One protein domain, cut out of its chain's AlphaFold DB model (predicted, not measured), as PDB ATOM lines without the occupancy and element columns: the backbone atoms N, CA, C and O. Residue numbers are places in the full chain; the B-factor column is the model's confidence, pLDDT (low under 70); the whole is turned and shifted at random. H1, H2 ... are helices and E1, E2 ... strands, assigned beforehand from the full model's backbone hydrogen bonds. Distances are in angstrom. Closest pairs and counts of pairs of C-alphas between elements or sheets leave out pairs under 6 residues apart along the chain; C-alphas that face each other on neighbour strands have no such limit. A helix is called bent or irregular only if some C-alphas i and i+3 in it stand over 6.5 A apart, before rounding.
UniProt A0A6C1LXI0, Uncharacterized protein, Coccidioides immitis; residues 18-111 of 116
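What this domain is: This is residues 18 to 111 of the 116 residues of an uncharacterized protein of Coccidioides immitis (UniProt A0A6C1LXI0). A long kinked helix, H3, runs beside a small two-strand ribbon, E1 and E2, while a helical hairpin of H1 and H2 lies towards the end of H3 that begins at Leu 81. Together they make two loosely joined parts, the ribbon with H3 and the hairpin, with the long loop of residues 67 to 80 leading from H2 to H3. The printed part has 94 residues with three named helices and two named strands, in the order E1 H1 H2 H3 E2; the sheet E1 = E2 is parallel, and the class is mostly helix. The whole is only just compact, close to loose, with a radius of gyration of the C-alphas of 14.8 A and spans of 44 by 34 by 24 A.

How they stand to each other: Strands E1, residues 23 to 25, and E2, residues 108 to 110, are parallel neighbours at 23 degrees. N 25 and O 109 are within hydrogen-bond range at 2.9 A, and N 109 and O 23 at 2.8 A. Along the chain, H1, residues 34 to 42, H2, residues 55 to 66, and H3, residues 81 to 100, come between them, a strand-helix-strand unit: two parallel neighbour strands with helices between. The closest C-alphas of E1 and H3, those of Phe 24 and Val 88, are 7.1 A apart; those of E2 and H3, Trp 91 and Gly 109, are 7.6 A apart. H2 and H3 only just touch, with 3 pairs of C-alphas within 8 A, made by residues 60 to 64 of H2 and residue 81 of H3 alone. Their closest C-alphas, those of Leu 60 and Leu 81, are 7.1 A apart, and they run opposite ways at a steep tilt of 49 degrees. H2 touches H1 with residues 62 to 66 alone; the closest C-alphas of the two, those of Ile 41 and Val 62, are 5.5 A apart. H1 and H2 form a helical hairpin, opposite ways at a steep tilt of 40 degrees. H1 and H3 are apart. Every O i to N i+4 pair is within hydrogen-bond range in H1 and H2; in H3 it is 14 of 16.

Where its parts are: E1 begins at C-alpha 23, (-1.227, 86.271, 163.022), and is 6.6 A long; E2 is 7.0 A long and ends at C-alpha 110, (2.785, 92.449, 167.014). H3 is 27.1 A long from C-alpha 81, (-4.686, 90.459, 179.683). It is irregular, with C-alphas 94 and 97 7.4 A apart, and has a kink of 42 degrees near residue 94. H2 is 16.7 A long and H1 12.4 A.

The domain as a whole: The two C-alphas farthest apart, those of Asn 71 and Val 101, are 45.1 A apart. The printed part has no cut. The links H1 to H2 and H2 to H3 are long, with 12 and 14 residues. The mean pLDDT of the printed part is 93.3, and no printed residue is under 70.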
ATOM      1  N   PHE A  18      -8.437  80.139 154.600       70.81
ATOM      2  CA  PHE A  18      -9.608  80.907 154.163       70.81
ATOM      3  C   PHE A  18     -10.299  81.679 155.303       70.81
ATOM      4  O   PHE A  18     -10.754  82.794 155.089       70.81
ATOM      5  N   LEU A  19     -10.307  81.139 156.527       77.25
ATOM      6  CA  LEU A  19     -10.985  81.747 157.686       77.25
ATOM      7  C   LEU A  19     -10.053  82.496 158.648       77.25
ATOM      8  O   LEU A  19     -10.499  82.983 159.685       77.25
ATOM      9  N   LEU A  20      -8.756  82.565 158.348       88.56
ATOM     10  CA  LEU A  20      -7.802  83.230 159.226       88.56
ATOM     11  C   LEU A  20      -7.741  84.726 158.917       88.56
ATOM     12  O   LEU A  20      -7.462  85.097 157.781       88.56
ATOM     13  N   VAL A  21      -7.925  85.567 159.937       93.69
ATOM     14  CA  VAL A  21      -7.749  87.023 159.807       93.69
ATOM     15  C   VAL A  21      -6.274  87.390 159.666       93.69
ATOM     16  O   VAL A  21      -5.916  88.164 158.789       93.69
ATOM     17  N   GLY A  22      -5.411  86.804 160.491       93.50
ATOM     18  CA  GLY A  22      -3.967  87.007 160.457       93.50
ATOM     19  C   GLY A  22      -3.289  86.405 161.680       93.50
ATOM     20  O   GLY A  22      -3.928  85.684 162.450       93.50
ATOM     21  N   LEU A  23      -2.000  86.689 161.852       94.00
ATOM     22  CA  LEU A  23      -1.227  86.271 163.022       94.00
ATOM     23  C   LEU A  23      -0.838  87.488 163.855       94.00
ATOM     24  O   LEU A  23      -0.395  88.495 163.312       94.00
ATOM     25  N   PHE A  24      -0.964  87.379 165.174       96.31
ATOM     26  CA  PHE A  24      -0.610  88.450 166.098       96.31
ATOM     27  C   PHE A  24       0.391  87.930 167.129       96.31
ATOM     28  O   PHE A  24       0.077  87.041 167.919       96.31
ATOM     29  N   ARG A  25       1.621  88.445 167.088       96.69
ATOM     30  CA  ARG A  25       2.717  88.036 167.974       96.69
ATOM     31  C   ARG A  25       2.561  88.704 169.340       96.69
ATOM     32  O   ARG A  25       2.470  89.927 169.412       96.69
ATOM     33  N   ILE A  26       2.567  87.909 170.409       97.31
ATOM     34  CA  ILE A  26       2.412  88.388 171.799       97.31
ATOM     35  C   ILE A  26       3.561  87.978 172.726       97.31
ATOM     36  O   ILE A  26       3.641  88.467 173.845       97.31
ATOM     37  N   ALA A  27       4.444  87.086 172.284       96.56
ATOM     38  CA  ALA A  27       5.587  86.632 173.062       96.56
ATOM     39  C   ALA A  27       6.691  86.108 172.142       96.56
ATOM     40  O   ALA A  27       6.412  85.643 171.033       96.56
ATOM     41  N   ASP A  28       7.911  86.132 172.670       95.19
ATOM     42  CA  ASP A  28       9.080  85.477 172.096       95.19
ATOM     43  C   ASP A  28       9.448  84.288 172.948       95.19
ATOM     44  O   ASP A  28       9.744  84.433 174.133       95.19
ATOM     45  N   ILE A  29       9.400  83.106 172.341       94.88
ATOM     46  CA  ILE A  29       9.688  81.867 173.048       94.88
ATOM     47  C   ILE A  29      11.204  81.665 173.044       94.88
ATOM     48  O   ILE A  29      11.785  81.539 171.962       94.88
ATOM     49  N   PRO A  30      11.868  81.642 174.214       93.94
ATOM     50  CA  PRO A  30      13.291  81.351 174.266       93.94
ATOM     51  C   PRO A  30      13.561  79.926 173.771       93.94
ATOM     52  O   PRO A  30      12.754  79.021 173.988       93.94
ATOM     53  N   ALA A  31      14.716  79.708 173.145       94.88
ATOM     54  CA  ALA A  31      15.089  78.385 172.652       94.88
ATOM     55  C   ALA A  31      15.065  77.342 173.786       94.88
ATOM     56  O   ALA A  31      15.609  77.573 174.869       94.88
ATOM     57  N   GLY A  32      14.432  76.195 173.533       94.88
ATOM     58  CA  GLY A  32      14.264  75.113 174.505       94.88
ATOM     59  C   GLY A  32      13.014  75.231 175.384       94.88
ATOM     60  O   GLY A  32      12.744  74.319 176.166       94.88
ATOM     61  N   TRP A  33      12.237  76.313 175.269       95.94
ATOM     62  CA  TRP A  33      10.983  76.503 176.011       95.94
ATOM     63  C   TRP A  33       9.733  76.104 175.227       95.94
ATOM     64  O   TRP A  33       8.635  76.122 175.782       95.94
ATOM     65  N   GLU A  34       9.870  75.695 173.968       93.50
ATOM     66  CA  GLU A  34       8.755  75.341 173.089       93.50
ATOM     67  C   GLU A  34       7.884  74.238 173.704       93.50
ATOM     68  O   GLU A  34       6.661  74.345 173.700       93.50
ATOM     69  N   GLY A  35       8.510  73.221 174.310       94.19
ATOM     70  CA  GLY A  35       7.796  72.133 174.984       94.19
ATOM     71  C   GLY A  35       7.032  72.586 176.231       94.19
ATOM     72  O   GLY A  35       5.915  72.132 176.462       94.19
ATOM     73  N   HIS A  36       7.595  73.517 177.010       95.25
ATOM     74  CA  HIS A  36       6.899  74.097 178.161       95.25
ATOM     75  C   HIS A  36       5.676  74.894 177.706       95.25
ATOM     76  O   HIS A  36       4.586  74.701 178.233       95.25
ATOM     77  N   VAL A  37       5.846  75.743 176.691       95.50
ATOM     78  CA  VAL A  37       4.764  76.565 176.142       95.50
ATOM     79  C   VAL A  37       3.652  75.695 175.563       95.50
ATOM     80  O   VAL A  37       2.490  75.915 175.897       95.50
ATOM     81  N   ASP A  38       3.985  74.680 174.762       94.50
ATOM     82  CA  ASP A  38       3.004  73.733 174.213       94.50
ATOM     83  C   ASP A  38       2.228  73.018 175.332       94.50
ATOM     84  O   ASP A  38       0.994  72.997 175.318       94.50
ATOM     85  N   GLN A  39       2.923  72.525 176.363       95.38
ATOM     86  CA  GLN A  39       2.275  71.891 177.512       95.38
ATOM     87  C   GLN A  39       1.354  72.863 178.263       95.38
ATOM     88  O   GLN A  39       0.229  72.498 178.611       95.38
ATOM     89  N   THR A  40       1.797  74.103 178.495       96.00
ATOM     90  CA  THR A  40       0.987  75.123 179.167       96.00
ATOM     91  C   THR A  40      -0.262  75.463 178.360       96.00
ATOM     92  O   THR A  40      -1.344  75.545 178.944       96.00
ATOM     93  N   ILE A  41      -0.155  75.589 177.035       93.81
ATOM     94  CA  ILE A  41      -1.305  75.863 176.165       93.81
ATOM     95  C   ILE A  41      -2.344  74.742 176.245       93.81
ATOM     96  O   ILE A  41      -3.541  75.016 176.319       93.81
ATOM     97  N   ARG A  42      -1.904  73.485 176.322       94.31
ATOM     98  CA  ARG A  42      -2.796  72.318 176.392       94.31
ATOM     99  C   ARG A  42      -3.465  72.105 177.750       94.31
ATOM    100  O   ARG A  42      -4.346  71.252 177.852       94.31
ATOM    101  N   THR A  43      -3.084  72.858 178.788       94.88
ATOM    102  CA  THR A  43      -3.520  72.645 180.187       94.88
ATOM    103  C   THR A  43      -5.036  72.499 180.334       94.88
ATOM    104  O   THR A  43      -5.508  71.703 181.144       94.88
ATOM    105  N   TYR A  44      -5.804  73.254 179.546       92.12
ATOM    106  CA  TYR A  44      -7.261  73.316 179.656       92.12
ATOM    107  C   TYR A  44      -8.001  72.766 178.427       92.12
ATOM    108  O   TYR A  44      -9.207  72.968 178.308       92.12
ATOM    109  N   ASP A  45      -7.320  72.069 177.511       90.38
ATOM    110  CA  ASP A  45      -7.912  71.552 176.264       90.38
ATOM    111  C   ASP A  45      -9.175  70.715 176.489       90.38
ATOM    112  O   ASP A  45     -10.173  70.877 175.785       90.38
ATOM    113  N   SER A  46      -9.166  69.855 177.511       87.69
ATOM    114  CA  SER A  46     -10.300  68.990 177.856       87.69
ATOM    115  C   SER A  46     -11.538  69.753 178.344       87.69
ATOM    116  O   SER A  46     -12.585  69.144 178.541       87.69
ATOM    117  N   GLN A  47     -11.435  71.072 178.535       87.38
ATOM    118  CA  GLN A  47     -12.483  71.916 179.102       87.38
ATOM    119  C   GLN A  47     -13.120  72.877 178.083       87.38
ATOM    120  O   GLN A  47     -14.102  73.532 178.421       87.38
ATOM    121  N   ILE A  48     -12.619  72.958 176.840       78.31
ATOM    122  CA  ILE A  48     -12.994  73.987 175.838       78.31
ATOM    123  C   ILE A  48     -14.456  73.912 175.332       78.31
ATOM    124  O   ILE A  48     -14.898  74.761 174.561       78.31
ATOM    125  N   ASN A  49     -15.214  72.906 175.776       81.62
ATOM    126  CA  ASN A  49     -16.628  72.696 175.453       81.62
ATOM    127  C   ASN A  49     -17.530  72.584 176.691       81.62
ATOM    128  O   ASN A  49     -18.705  72.235 176.569       81.62
ATOM    129  N   ASN A  50     -17.002  72.886 177.879       86.38
ATOM    130  CA  ASN A  50     -17.836  73.011 179.067       86.38
ATOM    131  C   ASN A  50     -18.729  74.257 178.924       86.38
ATOM    132  O   ASN A  50     -18.238  75.281 178.449       86.38
ATOM    133  N   PRO A  51     -20.009  74.215 179.344       79.56
ATOM    134  CA  PRO A  51     -20.952  75.319 179.133       79.56
ATOM    135  C   PRO A  51     -20.450  76.686 179.623       79.56
ATOM    136  O   PRO A  51     -20.719  77.702 178.986       79.56
ATOM    137  N   ASP A  52     -19.668  76.697 180.706       83.00
ATOM    138  CA  ASP A  52     -19.142  77.916 181.331       83.00
ATOM    139  C   ASP A  52     -17.789  78.379 180.752       83.00
ATOM    140  O   ASP A  52     -17.292  79.453 181.100       83.00
ATOM    141  N   ILE A  53     -17.171  77.592 179.862       85.19
ATOM    142  CA  ILE A  53     -15.826  77.847 179.331       85.19
ATOM    143  C   ILE A  53     -15.905  78.048 177.822       85.19
ATOM    144  O   ILE A  53     -15.938  77.114 177.025       85.19
ATOM    145  N   SER A  54     -15.887  79.316 177.416       86.38
ATOM    146  CA  SER A  54     -15.711  79.686 176.009       86.38
ATOM    147  C   SER A  54     -14.245  79.578 175.571       86.38
ATOM    148  O   SER A  54     -13.336  79.636 176.399       86.38
ATOM    149  N   CYS A  55     -13.999  79.544 174.256       84.44
ATOM    150  CA  CYS A  55     -12.644  79.620 173.690       84.44
ATOM    151  C   CYS A  55     -11.859  80.848 174.186       84.44
ATOM    152  O   CYS A  55     -10.663  80.757 174.445       84.44
ATOM    153  N   ARG A  56     -12.542  81.984 174.387       89.38
ATOM    154  CA  ARG A  56     -11.969  83.199 174.976       89.38
ATOM    155  C   ARG A  56     -11.495  82.953 176.408       89.38
ATOM    156  O   ARG A  56     -10.373  83.312 176.737       89.38
ATOM    157  N   VAL A  57     -12.351  82.374 177.253       90.75
ATOM    158  CA  VAL A  57     -12.027  82.097 178.664       90.75
ATOM    159  C   VAL A  57     -10.863  81.113 178.753       90.75
ATOM    160  O   VAL A  57      -9.890  81.395 179.446       90.75
ATOM    161  N   TRP A  58     -10.926  80.022 177.986       91.38
ATOM    162  CA  TRP A  58      -9.845  79.044 177.859       91.38
ATOM    163  C   TRP A  58      -8.510  79.708 177.489       91.38
ATOM    164  O   TRP A  58      -7.511  79.517 178.185       91.38
ATOM    165  N   LEU A  59      -8.503  80.553 176.450       92.12
ATOM    166  CA  LEU A  59      -7.292  81.231 175.989       92.12
ATOM    167  C   LEU A  59      -6.732  82.163 177.068       92.12
ATOM    168  O   LEU A  59      -5.542  82.120 177.357       92.12
ATOM    169  N   LEU A  60      -7.579  82.980 177.699       94.88
ATOM    170  CA  LEU A  60      -7.136  83.906 178.743       94.88
ATOM    171  C   LEU A  60      -6.557  83.177 179.964       94.88
ATOM    172  O   LEU A  60      -5.581  83.652 180.540       94.88
ATOM    173  N   TRP A  61      -7.098  82.017 180.343       95.19
ATOM    174  CA  TRP A  61      -6.527  81.202 181.421       95.19
ATOM    175  C   TRP A  61      -5.145  80.655 181.069       95.19
ATOM    176  O   TRP A  61      -4.238  80.721 181.895       95.19
ATOM    177  N   VAL A  62      -4.962  80.166 179.842       95.25
ATOM    178  CA  VAL A  62      -3.650  79.740 179.340       95.25
ATOM    179  C   VAL A  62      -2.652  80.901 179.359       95.25
ATOM    180  O   VAL A  62      -1.542  80.748 179.867       95.25
ATOM    181  N   LEU A  63      -3.040  82.077 178.856       96.88
ATOM    182  CA  LEU A  63      -2.169  83.256 178.846       96.88
ATOM    183  C   LEU A  63      -1.786  83.689 180.268       96.88
ATOM    184  O   LEU A  63      -0.627  84.018 180.510       96.88
ATOM    185  N   ALA A  64      -2.710  83.599 181.229       97.50
ATOM    186  CA  ALA A  64      -2.425  83.872 182.638       97.50
ATOM    187  C   ALA A  64      -1.412  82.887 183.249       97.50
ATOM    188  O   ALA A  64      -0.668  83.251 184.158       97.50
ATOM    189  N   LEU A  65      -1.352  81.638 182.769       97.44
ATOM    190  CA  LEU A  65      -0.297  80.704 183.169       97.44
ATOM    191  C   LEU A  65       1.064  81.118 182.602       97.44
ATOM    192  O   LEU A  65       2.052  81.054 183.327       97.44
ATOM    193  N   LEU A  66       1.112  81.591 181.354       97.31
ATOM    194  CA  LEU A  66       2.346  82.042 180.698       97.31
ATOM    195  C   LEU A  66       2.919  83.349 181.282       97.31
ATOM    196  O   LEU A  66       4.094  83.645 181.064       97.31
ATOM    197  N   GLN A  67       2.121  84.111 182.039       97.25
ATOM    198  CA  GLN A  67       2.585  85.263 182.827       97.25
ATOM    199  C   GLN A  67       3.309  84.856 184.119       97.25
ATOM    200  O   GLN A  67       4.004  85.673 184.725       97.25
ATOM    201  N   LYS A  68       3.137  83.613 184.591       96.38
ATOM    202  CA  LYS A  68       3.755  83.169 185.844       96.38
ATOM    203  C   LYS A  68       5.249  82.918 185.630       96.38
ATOM    204  O   LYS A  68       5.613  82.260 184.656       96.38
ATOM    205  N   PRO A  69       6.120  83.376 186.546       95.25
ATOM    206  CA  PRO A  69       7.540  83.092 186.450       95.25
ATOM    207  C   PRO A  69       7.813  81.601 186.671       95.25
ATOM    208  O   PRO A  69       7.349  81.009 187.647       95.25
ATOM    209  N   VAL A  70       8.619  81.008 185.793       94.69
ATOM    210  CA  VAL A  70       9.102  79.625 185.888       94.69
ATOM    211  C   VAL A  70      10.607  79.644 185.659       94.69
ATOM    212  O   VAL A  70      11.073  80.172 184.658       94.69
ATOM    213  N   ASN A  71      11.393  79.110 186.600       92.75
ATOM    214  CA  ASN A  71      12.866  79.104 186.536       92.75
ATOM    215  C   ASN A  71      13.490  80.481 186.206       92.75
ATOM    216  O   ASN A  71      14.469  80.570 185.467       92.75
ATOM    217  N   GLY A  72      12.904  81.565 186.728       91.44
ATOM    218  CA  GLY A  72      13.362  82.939 186.483       91.44
ATOM    219  C   GLY A  72      12.993  83.519 185.112       91.44
ATOM    220  O   GLY A  72      13.407  84.632 184.808       91.44
ATOM    221  N   GLN A  73      12.215  82.801 184.299       92.44
ATOM    222  CA  GLN A  73      11.709  83.255 183.003       92.44
ATOM    223  C   GLN A  73      10.213  83.565 183.083       92.44
ATOM    224  O   GLN A  73       9.471  82.888 183.792       92.44
ATOM    225  N   VAL A  74       9.771  84.565 182.324       95.50
ATOM    226  CA  VAL A  74       8.355  84.889 182.104       95.50
ATOM    227  C   VAL A  74       8.127  84.896 180.599       95.50
ATOM    228  O   VAL A  74       8.774  85.664 179.888       95.50
ATOM    229  N   ILE A  75       7.235  84.030 180.112       96.69
ATOM    230  CA  ILE A  75       6.989  83.877 178.672       96.69
ATOM    231  C   ILE A  75       6.145  85.038 178.143       96.69
ATOM    232  O   ILE A  75       6.506  85.662 177.147       96.69
ATOM    233  N   LEU A  76       5.032  85.353 178.811       97.31
ATOM    234  CA  LEU A  76       4.157  86.462 178.436       97.31
ATOM    235  C   LEU A  76       4.417  87.666 179.347       97.31
ATOM    236  O   LEU A  76       3.995  87.674 180.500       97.31
ATOM    237  N   LYS A  77       5.128  88.676 178.832       95.69
ATOM    238  CA  LYS A  77       5.603  89.815 179.640       95.69
ATOM    239  C   LYS A  77       4.533  90.873 179.932       95.69
ATOM    240  O   LYS A  77       4.633  91.556 180.944       95.69
ATOM    241  N   CYS A  78       3.538  91.040 179.058       95.31
ATOM    242  CA  CYS A  78       2.400  91.923 179.329       95.31
ATOM    243  C   CYS A  78       1.582  91.353 180.491       95.31
ATOM    244  O   CYS A  78       1.219  90.180 180.462       95.31
ATOM    245  N   ASP A  79       1.271  92.172 181.493       94.56
ATOM    246  CA  ASP A  79       0.584  91.778 182.730       94.56
ATOM    247  C   ASP A  79      -0.944  91.971 182.659       94.56
ATOM    248  O   ASP A  79      -1.709  91.242 183.293       94.56
ATOM    249  N   ASN A  80      -1.418  92.894 181.820       97.19
ATOM    250  CA  ASN A  80      -2.835  93.194 181.656       97.19
ATOM    251  C   ASN A  80      -3.466  92.454 180.460       97.19
ATOM    252  O   ASN A  80      -3.511  92.960 179.334       97.19
ATOM    253  N   LEU A  81      -4.028  91.270 180.717       97.75
ATOM    254  CA  LEU A  81      -4.686  90.459 179.683       97.75
ATOM    255  C   LEU A  81      -5.942  91.108 179.083       97.75
ATOM    256  O   LEU A  81      -6.261  90.847 177.927       97.75
ATOM    257  N   ALA A  82      -6.649  91.963 179.828       97.38
ATOM    258  CA  ALA A  82      -7.812  92.678 179.298       97.38
ATOM    259  C   ALA A  82      -7.395  93.744 178.268       97.38
ATOM    260  O   ALA A  82      -8.054  93.913 177.237       97.38
ATOM    261  N   ALA A  83      -6.272  94.426 178.516       98.06
ATOM    262  CA  ALA A  83      -5.676  95.348 177.554       98.06
ATOM    263  C   ALA A  83      -5.165  94.599 176.314       98.06
ATOM    264  O   ALA A  83      -5.472  95.013 175.197       98.06
ATOM    265  N   LEU A  84      -4.482  93.461 176.499       97.94
ATOM    266  CA  LEU A  84      -4.040  92.612 175.389       97.94
ATOM    267  C   LEU A  84      -5.218  92.121 174.540       97.94
ATOM    268  O   LEU A  84      -5.185  92.219 173.318       97.94
ATOM    269  N   GLU A  85      -6.291  91.638 175.169       97.62
ATOM    270  CA  GLU A  85      -7.492  91.219 174.448       97.62
ATOM    271  C   GLU A  85      -8.070  92.366 173.605       97.62
ATOM    272  O   GLU A  85      -8.447  92.165 172.448       97.62
ATOM    273  N   THR A  86      -8.125  93.570 174.176       98.12
ATOM    274  CA  THR A  86      -8.614  94.771 173.487       98.12
ATOM    275  C   THR A  86      -7.733  95.127 172.290       98.12
ATOM    276  O   THR A  86      -8.260  95.398 171.209       98.12
ATOM    277  N   GLU A  87      -6.410  95.082 172.446       98.25
ATOM    278  CA  GLU A  87      -5.443  95.310 171.369       98.25
ATOM    279  C   GLU A  87      -5.631  94.298 170.228       98.25
ATOM    280  O   GLU A  87      -5.846  94.693 169.079       98.25
ATOM    281  N   VAL A  88      -5.645  92.996 170.543       97.25
ATOM    282  CA  VAL A  88      -5.768  91.929 169.535       97.25
ATOM    283  C   VAL A  88      -7.113  91.999 168.813       97.25
ATOM    284  O   VAL A  88      -7.161  91.848 167.592       97.25
ATOM    285  N   LYS A  89      -8.215  92.268 169.526       97.12
ATOM    286  CA  LYS A  89      -9.539  92.444 168.906       97.12
ATOM    287  C   LYS A  89      -9.594  93.666 168.004       97.12
ATOM    288  O   LYS A  89     -10.160  93.584 166.918       97.12
ATOM    289  N   THR A  90      -9.011  94.782 168.433       98.31
ATOM    290  CA  THR A  90      -8.963  96.011 167.631       98.31
ATOM    291  C   THR A  90      -8.201  95.765 166.334       98.31
ATOM    292  O   THR A  90      -8.714  96.055 165.252       98.31
ATOM    293  N   TRP A  91      -7.021  95.147 166.428       98.25
ATOM    294  CA  TRP A  91      -6.229  94.776 165.261       98.25
ATOM    295  C   TRP A  91      -6.963  93.770 164.362       98.25
ATOM    296  O   TRP A  91      -7.021  93.954 163.148       98.25
ATOM    297  N   GLY A  92      -7.580  92.736 164.938       96.69
ATOM    298  CA  GLY A  92      -8.341  91.736 164.187       96.69
ATOM    299  C   GLY A  92      -9.523  92.342 163.431       96.69
ATOM    300  O   GLY A  92      -9.701  92.070 162.248       96.69
ATOM    301  N   ASN A  93     -10.289  93.226 164.075       97.31
ATOM    302  CA  ASN A  93     -11.421  93.909 163.449       97.31
ATOM    303  C   ASN A  93     -10.980  94.821 162.298       97.31
ATOM    304  O   ASN A  93     -11.637  94.843 161.260       97.31
ATOM    305  N   ALA A  94      -9.848  95.519 162.442       97.50
ATOM    306  CA  ALA A  94      -9.285  96.339 161.369       97.50
ATOM    307  C   ALA A  94      -8.885  95.514 160.129       97.50
ATOM    308  O   ALA A  94      -8.939  96.023 159.014       97.50
ATOM    309  N   ASN A  95      -8.538  94.235 160.308       96.00
ATOM    310  CA  ASN A  95      -8.146  93.324 159.225       96.00
ATOM    311  C   ASN A  95      -9.282  92.384 158.762       96.00
ATOM    312  O   ASN A  95      -9.101  91.600 157.829       96.00
ATOM    313  N   ALA A  96     -10.465  92.449 159.383       94.25
ATOM    314  CA  ALA A  96     -11.558  91.507 159.134       94.25
ATOM    315  C   ALA A  96     -12.105  91.579 157.698       94.25
ATOM    316  O   ALA A  96     -12.442  90.548 157.117       94.25
ATOM    317  N   MET A  97     -12.157  92.776 157.104       94.56
ATOM    318  CA  MET A  97     -12.621  92.944 155.722       94.56
ATOM    319  C   MET A  97     -11.684  92.270 154.718       94.56
ATOM    320  O   MET A  97     -12.166  91.523 153.870       94.56
ATOM    321  N   GLY A  98     -10.366  92.449 154.860       92.56
ATOM    322  CA  GLY A  98      -9.379  91.764 154.018       92.56
ATOM    323  C   GLY A  98      -9.475  90.241 154.151       92.56
ATOM    324  O   GLY A  98      -9.406  89.504 153.164       92.56
ATOM    325  N   ALA A  99      -9.755  89.747 155.361       91.75
ATOM    326  CA  ALA A  99     -10.040  88.332 155.578       91.75
ATOM    327  C   ALA A  99     -11.268  87.856 154.780       91.75
ATOM    328  O   ALA A  99     -11.179  86.840 154.084       91.75
ATOM    329  N   ALA A 100     -12.372  88.614 154.837       91.50
ATOM    330  CA  ALA A 100     -13.645  88.299 154.186       91.50
ATOM    331  C   ALA A 100     -13.564  88.267 152.650       91.50
ATOM    332  O   ALA A 100     -14.224  87.436 152.028       91.50
ATOM    333  N   VAL A 101     -12.736  89.118 152.035       92.94
ATOM    334  CA  VAL A 101     -12.500  89.117 150.576       92.94
ATOM    335  C   VAL A 101     -11.327  88.226 150.146       92.94
ATOM    336  O   VAL A 101     -10.946  88.220 148.978       92.94
ATOM    337  N   ASN A 102     -10.768  87.441 151.075       89.88
ATOM    338  CA  ASN A 102      -9.619  86.567 150.842       89.88
ATOM    339  C   ASN A 102      -8.383  87.309 150.286       89.88
ATOM    340  O   ASN A 102      -7.681  86.790 149.419       89.88
ATOM    341  N   GLU A 103      -8.094  88.507 150.801       91.50
ATOM    342  CA  GLU A 103      -6.820  89.187 150.556       91.50
ATOM    343  C   GLU A 103      -5.664  88.373 151.153       91.50
ATOM    344  O   GLU A 103      -5.732  87.884 152.290       91.50
ATOM    345  N   GLN A 104      -4.615  88.193 150.349       88.31
ATOM    346  CA  GLN A 104      -3.441  87.383 150.664       88.31
ATOM    347  C   GLN A 104      -2.156  88.156 150.317       88.31
ATOM    348  O   GLN A 104      -2.140  88.852 149.300       88.31
ATOM    349  N   PRO A 105      -1.061  88.002 151.087       89.69
ATOM    350  CA  PRO A 105      -0.914  87.118 152.250       89.69
ATOM    351  C   PRO A 105      -1.650  87.640 153.493       89.69
ATOM    352  O   PRO A 105      -1.902  88.837 153.613       89.69
ATOM    353  N   ARG A 106      -1.971  86.749 154.443       91.62
ATOM    354  CA  ARG A 106      -2.564  87.174 155.722       91.62
ATOM    355  C   ARG A 106      -1.623  88.115 156.497       91.62
ATOM    356  O   ARG A 106      -0.427  87.825 156.577       91.62
ATOM    357  N   PRO A 107      -2.146  89.199 157.096       94.50
ATOM    358  CA  PRO A 107      -1.347  90.177 157.821       94.50
ATOM    359  C   PRO A 107      -0.709  89.589 159.085       94.50
ATOM    360  O   PRO A 107      -1.238  88.662 159.713       94.50
ATOM    361  N   ILE A 108       0.425  90.179 159.468       95.31
ATOM    362  CA  ILE A 108       1.133  89.906 160.721       95.31
ATOM    363  C   ILE A 108       1.130  91.184 161.556       95.31
ATOM    364  O   ILE A 108       1.531  92.243 161.077       95.31
ATOM    365  N   GLY A 109       0.678  91.075 162.799       96.44
ATOM    366  CA  GLY A 109       0.766  92.118 163.811       96.44
ATOM    367  C   GLY A 109       1.641  91.687 164.981       96.44
ATOM    368  O   GLY A 109       1.994  90.514 165.132       96.44
ATOM    369  N   ALA A 110       1.984  92.650 165.822       97.88
ATOM    370  CA  ALA A 110       2.785  92.449 167.014       97.88
ATOM    371  C   ALA A 110       2.228  93.329 168.133       97.88
ATOM    372  O   ALA A 110       1.856  94.477 167.882       97.88
ATOM    373  N   SER A 111       2.155  92.783 169.344       97.88
ATOM    374  CA  SER A 111       1.689  93.524 170.512       97.88
ATOM    375  C   SER A 111       2.659  94.645 170.869       97.88
ATOM    376  O   SER A 111       3.862  94.413 170.989       97.88
TER     377      SER A 111